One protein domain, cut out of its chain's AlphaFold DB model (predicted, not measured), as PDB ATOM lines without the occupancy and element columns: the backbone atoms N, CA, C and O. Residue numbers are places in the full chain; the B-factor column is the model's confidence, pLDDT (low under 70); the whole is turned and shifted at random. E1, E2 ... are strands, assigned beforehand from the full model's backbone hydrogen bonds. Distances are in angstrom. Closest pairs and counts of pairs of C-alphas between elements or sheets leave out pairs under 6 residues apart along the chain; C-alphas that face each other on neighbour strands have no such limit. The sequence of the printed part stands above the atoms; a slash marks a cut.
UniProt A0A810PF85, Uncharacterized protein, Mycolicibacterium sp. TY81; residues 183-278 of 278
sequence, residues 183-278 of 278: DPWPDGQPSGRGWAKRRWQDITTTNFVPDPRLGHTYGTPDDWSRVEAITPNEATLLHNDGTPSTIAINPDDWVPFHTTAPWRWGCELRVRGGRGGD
ATOM      1  N   ASP A 183     103.257 117.240 110.277       87.31
ATOM      2  CA  ASP A 183     102.628 118.394 110.937       87.31
ATOM      3  C   ASP A 183     101.750 117.933 112.110       87.31
ATOM      4  O   ASP A 183     100.515 117.999 112.041       87.31
ATOM      5  N   PRO A 184     102.357 117.454 113.209       83.81
ATOM      6  CA  PRO A 184     101.600 117.046 114.389       83.81
ATOM      7  C   PRO A 184     100.985 118.246 115.119       83.81
ATOM      8  O   PRO A 184     100.124 118.075 115.986       83.81
ATOM      9  N   TRP A 185     101.415 119.466 114.785       86.62
ATOM     10  CA  TRP A 185     101.037 120.650 115.521       86.62
ATOM     11  C   TRP A 185      99.623 121.095 115.173       86.62
ATOM     12  O   TRP A 185      99.244 121.202 114.007       86.62
ATOM     13  N   PRO A 186      98.817 121.420 116.176       84.69
ATOM     14  CA  PRO A 186      97.520 122.022 115.932       84.69
ATOM     15  C   PRO A 186      97.674 123.488 115.457       84.69
ATOM     16  O   PRO A 186      98.629 124.190 115.798       84.69
ATOM     17  N   ASP A 187      96.731 123.957 114.640       84.81
ATOM     18  CA  ASP A 187      96.833 125.232 113.916       84.81
ATOM     19  C   ASP A 187      96.551 126.481 114.779       84.81
ATOM     20  O   ASP A 187      97.135 127.539 114.551       84.81
ATOM     21  N   GLY A 188      95.710 126.404 115.809       77.62
ATOM     22  CA  GLY A 188      95.380 127.567 116.637       77.62
ATOM     23  C   GLY A 188      95.190 127.237 118.108       77.62
ATOM     24  O   GLY A 188      94.683 126.178 118.461       77.62
ATOM     25  N   GLN A 189      95.588 128.164 118.976       69.25
ATOM     26  CA  GLN A 189      95.405 128.054 120.418       69.25
ATOM     27  C   GLN A 189      93.938 127.788 120.794       69.25
ATOM     28  O   GLN A 189      93.034 128.292 120.126       69.25
ATOM     29  N   PRO A 190      93.685 127.183 121.970       62.84
ATOM     30  CA  PRO A 190      92.345 127.141 122.559       62.84
ATOM     31  C   PRO A 190      91.721 128.537 122.743       62.84
ATOM     32  O   PRO A 190      90.504 128.679 122.740       62.84
ATOM     33  N   SER A 191      92.553 129.576 122.887       62.19
ATOM     34  CA  SER A 191      92.140 130.982 123.003       62.19
ATOM     35  C   SER A 191      91.745 131.639 121.666       62.19
ATOM     36  O   SER A 191      91.340 132.802 121.652       62.19
ATOM     37  N   GLY A 192      91.875 130.917 120.545       66.31
ATOM     38  CA  GLY A 192      91.469 131.341 119.203       66.31
ATOM     39  C   GLY A 192      92.590 131.864 118.301       66.31
ATOM     40  O   GLY A 192      92.394 131.930 117.096       66.31
ATOM     41  N   ARG A 193      93.779 132.198 118.821       75.06
ATOM     42  CA  ARG A 193      94.887 132.701 117.978       75.06
ATOM     43  C   ARG A 193      95.468 131.602 117.091       75.06
ATOM     44  O   ARG A 193      95.846 130.555 117.612       75.06
ATOM     45  N   GLY A 194      95.605 131.847 115.790       83.12
ATOM     46  CA  GLY A 194      96.305 130.929 114.885       83.12
ATOM     47  C   GLY A 194      97.823 131.105 114.956       83.12
ATOM     48  O   GLY A 194      98.308 132.198 115.237       83.12
ATOM     49  N   TRP A 195      98.588 130.057 114.660       86.44
ATOM     50  CA  TRP A 195     100.052 130.107 114.640       86.44
ATOM     51  C   TRP A 195     100.623 130.009 113.228       86.44
ATOM     52  O   TRP A 195     100.140 129.226 112.407       86.44
ATOM     53  N   ALA A 196     101.691 130.764 112.973       92.50
ATOM     54  CA  ALA A 196     102.541 130.554 111.812       92.50
ATOM     55  C   ALA A 196     103.384 129.289 112.015       92.50
ATOM     56  O   ALA A 196     103.802 128.995 113.136       92.50
ATOM     57  N   LYS A 197     103.650 128.547 110.938       94.19
ATOM     58  CA  LYS A 197     104.481 127.337 110.976       94.19
ATOM     59  C   LYS A 197     105.566 127.391 109.912       94.19
ATOM     60  O   LYS A 197     105.309 127.848 108.800       94.19
ATOM     61  N   ARG A 198     106.748 126.879 110.242       95.88
ATOM     62  CA  ARG A 198     107.885 126.682 109.330       95.88
ATOM     63  C   ARG A 198     108.383 125.252 109.421       95.88
ATOM     64  O   ARG A 198     108.119 124.579 110.412       95.88
ATOM     65  N   ARG A 199     109.073 124.783 108.387       95.88
ATOM     66  CA  ARG A 199     109.857 123.551 108.497       95.88
ATOM     67  C   ARG A 199     111.050 123.820 109.408       95.88
ATOM     68  O   ARG A 199     111.579 124.930 109.385       95.88
ATOM     69  N   TRP A 200     111.493 122.833 110.180       96.00
ATOM     70  CA  TRP A 200     112.658 122.989 111.061       96.00
ATOM     71  C   TRP A 200     113.903 123.511 110.335       96.00
ATOM     72  O   TRP A 200     114.621 124.342 110.885       96.00
ATOM     73  N   GLN A 201     114.122 123.097 109.084       95.69
ATOM     74  CA  GLN A 201     115.233 123.594 108.259       95.69
ATOM     75  C   GLN A 201     115.177 125.097 107.931       95.69
ATOM     76  O   GLN A 201     116.188 125.673 107.537       95.69
ATOM     77  N   ASP A 202     114.010 125.728 108.079       96.56
ATOM     78  CA  ASP A 202     113.776 127.150 107.803       96.56
ATOM     79  C   ASP A 202     113.695 128.002 109.085       96.56
ATOM     80  O   ASP A 202     113.461 129.215 109.019       96.56
ATOM     81  N   ILE A 203     113.878 127.382 110.254       96.69
ATOM     82  CA  ILE A 203     113.966 128.066 111.547       96.69
ATOM     83  C   ILE A 203     115.361 128.683 111.706       96.69
ATOM     84  O   ILE A 203     116.364 128.132 111.257       96.69
ATOM     85  N   THR A 204     115.439 129.841 112.358       94.44
ATOM     86  CA  THR A 204     116.698 130.545 112.647       94.44
ATOM     87  C   THR A 204     116.936 130.691 114.151       94.44
ATOM     88  O   THR A 204     116.021 130.558 114.962       94.44
ATOM     89  N   THR A 205     118.168 131.032 114.544       91.75
ATOM     90  CA  THR A 205     118.592 131.214 115.951       91.75
ATOM     91  C   THR A 205     118.004 132.452 116.646       91.75
ATOM     92  O   THR A 205     118.360 132.796 117.769       91.75
ATOM     93  N   THR A 206     117.107 133.173 115.979       85.81
ATOM     94  CA  THR A 206     116.334 134.270 116.572       85.81
ATOM     95  C   THR A 206     114.869 133.900 116.763       85.81
ATOM     96  O   THR A 206     114.104 134.695 117.305       85.81
ATOM     97  N   ASN A 207     114.457 132.715 116.311       94.75
ATOM     98  CA  ASN A 207     113.082 132.266 116.417       94.75
ATOM     99  C   ASN A 207     112.793 131.652 117.785       94.75
ATOM    100  O   ASN A 207     113.666 131.131 118.482       94.75
ATOM    101  N   PHE A 208     111.515 131.691 118.122       94.06
ATOM    102  CA  PHE A 208     110.917 130.986 119.232       94.06
ATOM    103  C   PHE A 208     110.062 129.855 118.677       94.06
ATOM    104  O   PHE A 208     109.329 130.063 117.712       94.06
ATOM    105  N   VAL A 209     110.130 128.687 119.304       93.75
ATOM    106  CA  VAL A 209     109.286 127.512 119.027       93.75
ATOM    107  C   VAL A 209     108.547 127.098 120.305       93.75
ATOM    108  O   VAL A 209     109.009 127.462 121.387       93.75
ATOM    109  N   PRO A 210     107.416 126.374 120.245       90.62
ATOM    110  CA  PRO A 210     106.763 125.877 121.453       90.62
ATOM    111  C   PRO A 210     107.695 124.975 122.266       90.62
ATOM    112  O   PRO A 210     108.508 124.246 121.692       90.62
ATOM    113  N   ASP A 211     107.558 124.991 123.592       89.12
ATOM    114  CA  ASP A 211     108.375 124.150 124.464       89.12
ATOM    115  C   ASP A 211     108.109 122.652 124.188       89.12
ATOM    116  O   ASP A 211     106.997 122.160 124.430       89.12
ATOM    117  N   PRO A 212     109.107 121.888 123.701       85.38
ATOM    118  CA  PRO A 212     108.926 120.478 123.363       85.38
ATOM    119  C   PRO A 212     108.583 119.614 124.584       85.38
ATOM    120  O   PRO A 212     108.002 118.540 124.421       85.38
ATOM    121  N   ARG A 213     108.874 120.080 125.811       84.06
ATOM    122  CA  ARG A 213     108.544 119.380 127.067       84.06
ATOM    123  C   ARG A 213     107.034 119.222 127.275       84.06
ATOM    124  O   ARG A 213     106.616 118.369 128.053       84.06
ATOM    125  N   LEU A 214     106.222 120.003 126.561       81.75
ATOM    126  CA  LEU A 214     104.759 119.948 126.610       81.75
ATOM    127  C   LEU A 214     104.143 119.016 125.552       81.75
ATOM    128  O   LEU A 214     102.929 118.842 125.528       81.75
ATOM    129  N   GLY A 215     104.946 118.393 124.681       74.88
ATOM    130  CA  GLY A 215     104.523 117.300 123.797       74.88
ATOM    131  C   GLY A 215     103.327 117.612 122.893       74.88
ATOM    132  O   GLY A 215     102.246 117.085 123.125       74.88
ATOM    133  N   HIS A 216     103.503 118.461 121.874       74.75
ATOM    134  CA  HIS A 216     102.473 118.909 120.906       74.75
ATOM    135  C   HIS A 216     101.133 119.375 121.509       74.75
ATOM    136  O   HIS A 216     100.175 119.635 120.776       74.75
ATOM    137  N   THR A 217     101.050 119.499 122.832       71.75
ATOM    138  CA  THR A 217      99.925 120.099 123.524       71.75
ATOM    139  C   THR A 217     100.160 121.591 123.649       71.75
ATOM    140  O   THR A 217     101.291 122.085 123.662       71.75
ATOM    141  N   TYR A 218      99.059 122.327 123.692       64.94
ATOM    142  CA  TYR A 218      99.115 123.759 123.884       64.94
ATOM    143  C   TYR A 218      99.446 124.075 125.337       64.94
ATOM    144  O   TYR A 218      98.632 123.832 126.228       64.94
ATOM    145  N   GLY A 219     100.630 124.642 125.544       62.72
ATOM    146  CA  GLY A 219     100.978 125.334 126.773       62.72
ATOM    147  C   GLY A 219     100.288 126.692 126.905       62.72
ATOM    148  O   GLY A 219      99.411 127.080 126.126       62.72
ATOM    149  N   THR A 220     100.710 127.446 127.907       73.69
ATOM    150  CA  THR A 220     100.408 128.863 128.058       73.69
ATOM    151  C   THR A 220     101.035 129.685 126.917       73.69
ATOM    152  O   THR A 220     101.972 129.230 126.258       73.69
ATOM    153  N   PRO A 221     100.573 130.927 126.672       70.12
ATOM    154  CA  PRO A 221     101.192 131.817 125.687       70.12
ATOM    155  C   PRO A 221     102.686 132.100 125.915       70.12
ATOM    156  O   PRO A 221     103.328 132.619 125.007       70.12
ATOM    157  N   ASP A 222     103.217 131.780 127.098       73.56
ATOM    158  CA  ASP A 222     104.616 131.987 127.481       73.56
ATOM    159  C   ASP A 222     105.465 130.702 127.372       73.56
ATOM    160  O   ASP A 222     106.682 130.760 127.551       73.56
ATOM    161  N   ASP A 223     104.858 129.559 127.026       85.12
ATOM    162  CA  ASP A 223     105.525 128.251 126.937       85.12
ATOM    163  C   ASP A 223     106.229 128.060 125.585       85.12
ATOM    164  O   ASP A 223     105.969 127.134 124.812       85.12
ATOM    165  N   TRP A 224     107.120 128.997 125.290       89.81
ATOM    166  CA  TRP A 224     107.981 128.977 124.116       89.81
ATOM    167  C   TRP A 224     109.399 128.573 124.514       89.81
ATOM    168  O   TRP A 224     109.693 128.279 125.670       89.81
ATOM    169  N   SER A 225     110.299 128.480 123.552       92.81
ATOM    170  CA  SER A 225     111.728 128.272 123.742       92.81
ATOM    171  C   SER A 225     112.465 128.984 122.624       92.81
ATOM    172  O   SER A 225     112.069 128.886 121.463       92.81
ATOM    173  N   ARG A 226     113.507 129.741 122.973       95.12
ATOM    174  CA  ARG A 226     114.344 130.423 121.985       95.12
ATOM    175  C   ARG A 226     115.304 129.415 121.378       95.12
ATOM    176  O   ARG A 226     115.927 128.646 122.103       95.12
ATOM    177  N   VAL A 227     115.441 129.425 120.064       96.62
ATOM    178  CA  VAL A 227     116.386 128.551 119.375       96.62
ATOM    179  C   VAL A 227     117.782 129.169 119.442       96.62
ATOM    180  O   VAL A 227     117.987 130.258 118.933       96.62
ATOM    181  N   GLU A 228     118.748 128.491 120.059       96.50
ATOM    182  CA  GLU A 228     120.135 128.978 120.189       96.50
ATOM    183  C   GLU A 228     121.043 128.444 119.077       96.50
ATOM    184  O   GLU A 228     121.934 129.141 118.595       96.50
ATOM    185  N   ALA A 229     120.814 127.200 118.653       96.00
ATOM    186  CA  ALA A 229     121.573 126.554 117.591       96.00
ATOM    187  C   ALA A 229     120.718 125.509 116.871       96.00
ATOM    188  O   ALA A 229     119.874 124.862 117.492       96.00
ATOM    189  N   ILE A 230     120.967 125.322 115.575       96.25
ATOM    190  CA  ILE A 230     120.308 124.305 114.750       96.25
ATOM    191  C   ILE A 230     121.368 123.583 113.928       96.25
ATOM    192  O   ILE A 230     122.222 124.202 113.293       96.25
ATOM    193  N   THR A 231     121.289 122.262 113.942       94.94
ATOM    194  CA  THR A 231     122.011 121.354 113.051       94.94
ATOM    195  C   THR A 231     120.984 120.547 112.249       94.94
ATOM    196  O   THR A 231     119.793 120.626 112.552       94.94
ATOM    197  N   PRO A 232     121.389 119.745 111.247       93.31
ATOM    198  CA  PRO A 232     120.428 118.972 110.464       93.31
ATOM    199  C   PRO A 232     119.517 118.049 111.288       93.31
ATOM    200  O   PRO A 232     118.395 117.819 110.875       93.31
ATOM    201  N   ASN A 233     119.957 117.538 112.442       95.75
ATOM    202  CA  ASN A 233     119.172 116.561 113.213       95.75
ATOM    203  C   ASN A 233     118.894 116.991 114.655       95.75
ATOM    204  O   ASN A 233     118.225 116.265 115.386       95.75
ATOM    205  N   GLU A 234     119.408 118.144 115.088       96.81
ATOM    206  CA  GLU A 234     119.254 118.608 116.466       96.81
ATOM    207  C   GLU A 234     119.061 120.121 116.537       96.81
ATOM    208  O   GLU A 234     119.716 120.873 115.810       96.81
ATOM    209  N   ALA A 235     118.229 120.569 117.477       97.06
ATOM    210  CA  ALA A 235     118.118 121.968 117.872       97.06
ATOM    211  C   ALA A 235     118.484 122.124 119.350       97.06
ATOM    212  O   ALA A 235     118.046 121.345 120.197       97.06
ATOM    213  N   THR A 236     119.269 123.153 119.660       96.81
ATOM    214  CA  THR A 236     119.508 123.602 121.034       96.81
ATOM    215  C   THR A 236     118.545 124.734 121.350       96.81
ATOM    216  O   THR A 236     118.490 125.727 120.622       96.81
ATOM    217  N   LEU A 237     117.796 124.581 122.433       96.12
ATOM    218  CA  LEU A 237     116.758 125.494 122.872       96.12
ATOM    219  C   LEU A 237     117.116 126.083 124.234       96.12
ATOM    220  O   LEU A 237     117.607 125.378 125.114       96.12
ATOM    221  N   LEU A 238     116.825 127.364 124.422       94.12
ATOM    222  CA  LEU A 238     116.809 128.024 125.718       94.12
ATOM    223  C   LEU A 238     115.357 128.168 126.165       94.12
ATOM    224  O   LEU A 238     114.537 128.767 125.467       94.12
ATOM    225  N   HIS A 239     115.042 127.622 127.329       91.44
ATOM    226  CA  HIS A 239     113.712 127.673 127.913       91.44
ATOM    227  C   HIS A 239     113.460 128.979 128.680       91.44
ATOM    228  O   HIS A 239     114.388 129.730 128.987       91.44
ATOM    229  N   ASN A 240     112.195 129.254 129.025       87.00
ATOM    230  CA  ASN A 240     111.813 130.503 129.701       87.00
ATOM    231  C   ASN A 240     112.408 130.611 131.115       87.00
ATOM    232  O   ASN A 240     112.649 131.700 131.626       87.00
ATOM    233  N   ASP A 241     112.654 129.461 131.744       86.81
ATOM    234  CA  ASP A 241     113.315 129.325 133.044       86.81
ATOM    235  C   ASP A 241     114.850 129.495 132.965       86.81
ATOM    236  O   ASP A 241     115.535 129.397 133.983       86.81
ATOM    237  N   GLY A 242     115.395 129.751 131.770       88.62
ATOM    238  CA  GLY A 242     116.826 129.901 131.508       88.62
ATOM    239  C   GLY A 242     117.584 128.580 131.354       88.62
ATOM    240  O   GLY A 242     118.796 128.605 131.134       88.62
ATOM    241  N   THR A 243     116.916 127.429 131.457       91.31
ATOM    242  CA  THR A 243     117.571 126.132 131.267       91.31
ATOM    243  C   THR A 243     117.749 125.819 129.777       91.31
ATOM    244  O   THR A 243     116.844 126.076 128.981       91.31
ATOM    245  N   PRO A 244     118.909 125.287 129.354       94.62
ATOM    246  CA  PRO A 244     119.093 124.820 127.989       94.62
ATOM    247  C   PRO A 244     118.635 123.364 127.830       94.62
ATOM    248  O   PRO A 244     118.776 122.554 128.749       94.62
ATOM    249  N   SER A 245     118.170 123.002 126.637       95.69
ATOM    250  CA  SER A 245     118.002 121.608 126.218       95.69
ATOM    251  C   SER A 245     118.411 121.400 124.765       95.69
ATOM    252  O   SER A 245     118.460 122.339 123.973       95.69
ATOM    253  N   THR A 246     118.690 120.148 124.416       96.69
ATOM    254  CA  THR A 246     118.897 119.716 123.033       96.69
ATOM    255  C   THR A 246     117.819 118.705 122.687       96.69
ATOM    256  O   THR A 246     117.588 117.762 123.445       96.69
ATOM    257  N   ILE A 247     117.161 118.903 121.548       95.69
ATOM    258  CA  ILE A 247     116.146 117.988 121.028       95.69
ATOM    259  C   ILE A 247     116.557 117.454 119.664       95.69
ATOM    260  O   ILE A 247     117.182 118.166 118.878       95.69
ATOM    261  N   ALA A 248     116.162 116.215 119.374       95.25
ATOM    262  CA  ALA A 248     116.202 115.693 118.018       95.25
ATOM    263  C   ALA A 248     115.107 116.368 117.179       95.25
ATOM    264  O   ALA A 248     113.983 116.548 117.653       95.25
ATOM    265  N   ILE A 249     115.437 116.719 115.940       95.12
ATOM    266  CA  ILE A 249     114.509 117.306 114.972       95.12
ATOM    267  C   ILE A 249     114.601 116.551 113.648       95.12
ATOM    268  O   ILE A 249     115.641 115.986 113.308       95.12
ATOM    269  N   ASN A 250     113.519 116.586 112.883       95.00
ATOM    270  CA  ASN A 250     113.526 116.251 111.469       95.00
ATOM    271  C   ASN A 250     113.437 117.570 110.674       95.00
ATOM    272  O   ASN A 250     112.485 118.320 110.909       95.00
ATOM    273  N   PRO A 251     114.382 117.874 109.758       94.62
ATOM    274  CA  PRO A 251     114.383 119.088 108.930       94.62
ATOM    275  C   PRO A 251     113.049 119.387 108.256       94.62
ATOM    276  O   PRO A 251     112.658 120.550 108.128       94.62
ATOM    277  N   ASP A 252     112.373 118.316 107.847       95.25
ATOM    278  CA  ASP A 252     111.136 118.360 107.097       95.25
ATOM    279  C   ASP A 252     109.902 118.390 107.991       95.25
ATOM    280  O   ASP A 252     108.816 118.443 107.446       95.25
ATOM    281  N   ASP A 253     109.985 118.396 109.321       94.31
ATOM    282  CA  ASP A 253     108.783 118.528 110.155       94.31
ATOM    283  C   ASP A 253     108.381 120.004 110.295       94.31
ATOM    284  O   ASP A 253     109.226 120.893 110.444       94.31
ATOM    285  N   TRP A 254     107.076 120.283 110.258       93.62
ATOM    286  CA  TRP A 254     106.538 121.598 110.591       93.62
ATOM    287  C   TRP A 254     106.623 121.847 112.096       93.62
ATOM    288  O   TRP A 254     106.331 120.974 112.914       93.62
ATOM    289  N   VAL A 255     106.936 123.085 112.465       93.50
ATOM    290  CA  VAL A 255     106.915 123.577 113.838       93.50
ATOM    291  C   VAL A 255     106.325 124.993 113.871       93.50
ATOM    292  O   VAL A 255     106.642 125.815 113.001       93.50
ATOM    293  N   PRO A 256     105.428 125.308 114.826       93.25
ATOM    294  CA  PRO A 256     104.998 126.672 115.070       93.25
ATOM    295  C   PRO A 256     106.196 127.546 115.419       93.25
ATOM    296  O   PRO A 256     107.112 127.095 116.104       93.25
ATOM    297  N   PHE A 257     106.198 128.794 114.966       93.44
ATOM    298  CA  PHE A 257     107.325 129.682 115.222       93.44
ATOM    299  C   PHE A 257     106.902 131.141 115.344       93.44
ATOM    300  O   PHE A 257     105.907 131.561 114.752       93.44
ATOM    301  N   HIS A 258     107.688 131.900 116.103       90.25
ATOM    302  CA  HIS A 258     107.569 133.343 116.284       90.25
ATOM    303  C   HIS A 258     108.940 134.000 116.130       90.25
ATOM    304  O   HIS A 258     109.945 133.456 116.589       90.25
ATOM    305  N   THR A 259     108.996 135.189 115.533       92.19
ATOM    306  CA  THR A 259     110.238 135.989 115.483       92.19
ATOM    307  C   THR A 259     110.361 136.982 116.639       92.19
ATOM    308  O   THR A 259     111.453 137.481 116.906       92.19
ATOM    309  N   THR A 260     109.266 137.254 117.354       87.31
ATOM    310  CA  THR A 260     109.265 138.133 118.529       87.31
ATOM    311  C   THR A 260     109.173 137.331 119.818       87.31
ATOM    312  O   THR A 260     108.470 136.323 119.897       87.31
ATOM    313  N   ALA A 261     109.901 137.783 120.841       83.81
ATOM    314  CA  ALA A 261     109.859 137.156 122.153       83.81
ATOM    315  C   ALA A 261     108.452 137.293 122.767       83.81
ATOM    316  O   ALA A 261     107.880 138.389 122.729       83.81
ATOM    317  N   PRO A 262     107.896 136.225 123.371       81.50
ATOM    318  CA  PRO A 262     106.669 136.327 124.150       81.50
ATOM    319  C   PRO A 262     106.786 137.381 125.254       81.50
ATOM    320  O   PRO A 262     107.865 137.620 125.795       81.50
ATOM    321  N   TRP A 263     105.660 137.991 125.629       76.25
ATOM    322  CA  TRP A 263     105.627 139.130 126.555       76.25
ATOM    323  C   TRP A 263     106.357 138.883 127.886       76.25
ATOM    324  O   TRP A 263     106.966 139.807 128.421       76.25
ATOM    325  N   ARG A 264     106.305 137.660 128.438       73.88
ATOM    326  CA  ARG A 264     106.963 137.326 129.715       73.88
ATOM    327  C   ARG A 264     108.308 136.626 129.563       73.88
ATOM    328  O   ARG A 264     108.856 136.167 130.564       73.88
ATOM    329  N   TRP A 265     108.837 136.536 128.348       78.12
ATOM    330  CA  TRP A 265     110.062 135.795 128.090       78.12
ATOM    331  C   TRP A 265     111.264 136.410 128.814       78.12
ATOM    332  O   TRP A 265     111.592 137.577 128.596       78.12
ATOM    333  N   GLY A 266     111.916 135.639 129.688       69.12
ATOM    334  CA  GLY A 266     113.085 136.095 130.452       69.12
ATOM    335  C   GLY A 266     112.783 137.145 131.531       69.12
ATOM    336  O   GLY A 266     113.706 137.698 132.130       69.12
ATOM    337  N   CYS A 267     111.507 137.427 131.811       70.75
ATOM    338  CA  CYS A 267     111.131 138.190 132.993       70.75
ATOM    339  C   CYS A 267     111.273 137.277 134.212       70.75
ATOM    340  O   CYS A 267     110.475 136.357 134.382       70.75
ATOM    341  N   GLU A 268     112.258 137.539 135.079       56.16
ATOM    342  CA  GLU A 268     112.324 136.899 136.394       56.16
ATOM    343  C   GLU A 268     110.955 137.049 137.069       56.16
ATOM    344  O   GLU A 268     110.533 138.158 137.424       56.16
ATOM    345  N   LEU A 269     110.248 135.933 137.267       52.22
ATOM    346  CA  LEU A 269     109.194 135.859 138.265       52.22
ATOM    347  C   LEU A 269     109.890 136.130 139.594       52.22
ATOM    348  O   LEU A 269     110.366 135.210 140.256       52.22
ATOM    349  N   ARG A 270     109.989 137.407 139.980       43.94
ATOM    350  CA  ARG A 270     110.306 137.795 141.348       43.94
ATOM    351  C   ARG A 270     109.212 137.185 142.199       43.94
ATOM    352  O   ARG A 270     108.152 137.784 142.394       43.94
ATOM    353  N   VAL A 271     109.464 135.969 142.672       46.25
ATOM    354  CA  VAL A 271     108.742 135.356 143.769       46.25
ATOM    355  C   VAL A 271     108.752 136.432 144.840       46.25
ATOM    356  O   VAL A 271     109.812 136.810 145.339       46.25
ATOM    357  N   ARG A 272     107.584 137.020 145.121       43.62
ATOM    358  CA  ARG A 272     107.406 137.835 146.317       43.62
ATOM    359  C   ARG A 272     107.679 136.880 147.468       43.62
ATOM    360  O   ARG A 272     106.780 136.162 147.891       43.62
ATOM    361  N   GLY A 273     108.940 136.826 147.897       43.91
ATOM    362  CA  GLY A 273     109.346 136.149 149.110       43.91
ATOM    363  C   GLY A 273     108.413 136.644 150.196       43.91
ATOM    364  O   GLY A 273     108.303 137.854 150.422       43.91
ATOM    365  N   GLY A 274     107.650 135.710 150.757       43.84
ATOM    366  CA  GLY A 274     106.739 135.994 151.841       43.84
ATOM    367  C   GLY A 274     107.494 136.769 152.908       43.84
ATOM    368  O   GLY A 274     108.583 136.377 153.327       43.84
ATOM    369  N   ARG A 275     106.910 137.883 153.352       42.12
ATOM    370  CA  ARG A 275     107.193 138.348 154.701       42.12
ATOM    371  C   ARG A 275     106.708 137.232 155.619       42.12
ATOM    372  O   ARG A 275     105.514 137.149 155.891       42.12
ATOM    373  N   GLY A 276     107.624 136.354 156.019       41.06
ATOM    374  CA  GLY A 276     107.505 135.656 157.287       41.06
ATOM    375  C   GLY A 276     107.444 136.743 158.347       41.06
ATOM    376  O   GLY A 276     108.444 137.406 158.612       41.06
ATOM    377  N   GLY A 277     106.233 137.031 158.806       45.72
ATOM    378  CA  GLY A 277     106.025 137.700 160.071       45.72
ATOM    379  C   GLY A 277     105.936 136.606 161.114       45.72
ATOM    380  O   GLY A 277     104.925 135.915 161.139       45.72
ATOM    381  N   ASP A 278     107.001 136.472 161.892       40.62
ATOM    382  CA  ASP A 278     106.960 136.121 163.310       40.62
ATOM    383  C   ASP A 278     107.746 137.213 164.050       40.62
ATOM    384  O   ASP A 278     108.837 137.592 163.551       40.62
TER     385      ASP A 278
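AT A GLANCE: This is residues 183 to 278 of the 278 residues of an uncharacterized protein of Mycolicibacterium sp. TY81 (UniProt A0A810PF85). With little regular structure, the domain is a small, strongly twisted sheet, E2-E3-E4-E5, with a short strand pair, E1 and E6, near E2, long loops, and a tail, residues 270 to 278, sticking out. The antiparallel sheet is a meander, each strand the neighbour of the one before. The 96 printed residues, 27 in strands E1 to E6 in chain order, have no named helix: all strand. The whole is only just loose, close to compact, with a radius of gyration of the C-alphas of 15.3 A, spanning 59 by 31 by 22 A.

IN THESE COORDINATES: E3 is residues 224 to 230, 16.2 A; E4 234 to 239, 15.6 A; E5 244 to 248, 13.8 A; E2 208 to 210; E1 197 to 199, from C-alpha (104.481, 127.337, 110.976); E6 254 to 256, to C-alpha (104.998, 126.672, 115.070).

HOW THE PARTS SIT: Within hydrogen-bond range are N 228 and O 236, 2.8 A, in hairpin E3-E4; N 237 and O 245, 2.8 A, in hairpin E4-E5; N 225 and O 209, 2.7 A, in hairpin E2-E3; and N 255 and O 198, 2.8 A, between antiparallel E1 and E6. The closest C-alphas of E2 and E6, Val 209 and Pro 256, are 5.9 A apart.

THE WHOLE: Without residues 270 to 278, the body spans 33 by 27 by 21 A. The printed part has no cut; link E2 to E3 is long. Confidence is under 70 at residues 189 to 192, 218 to 219, 266 and 268 to 278.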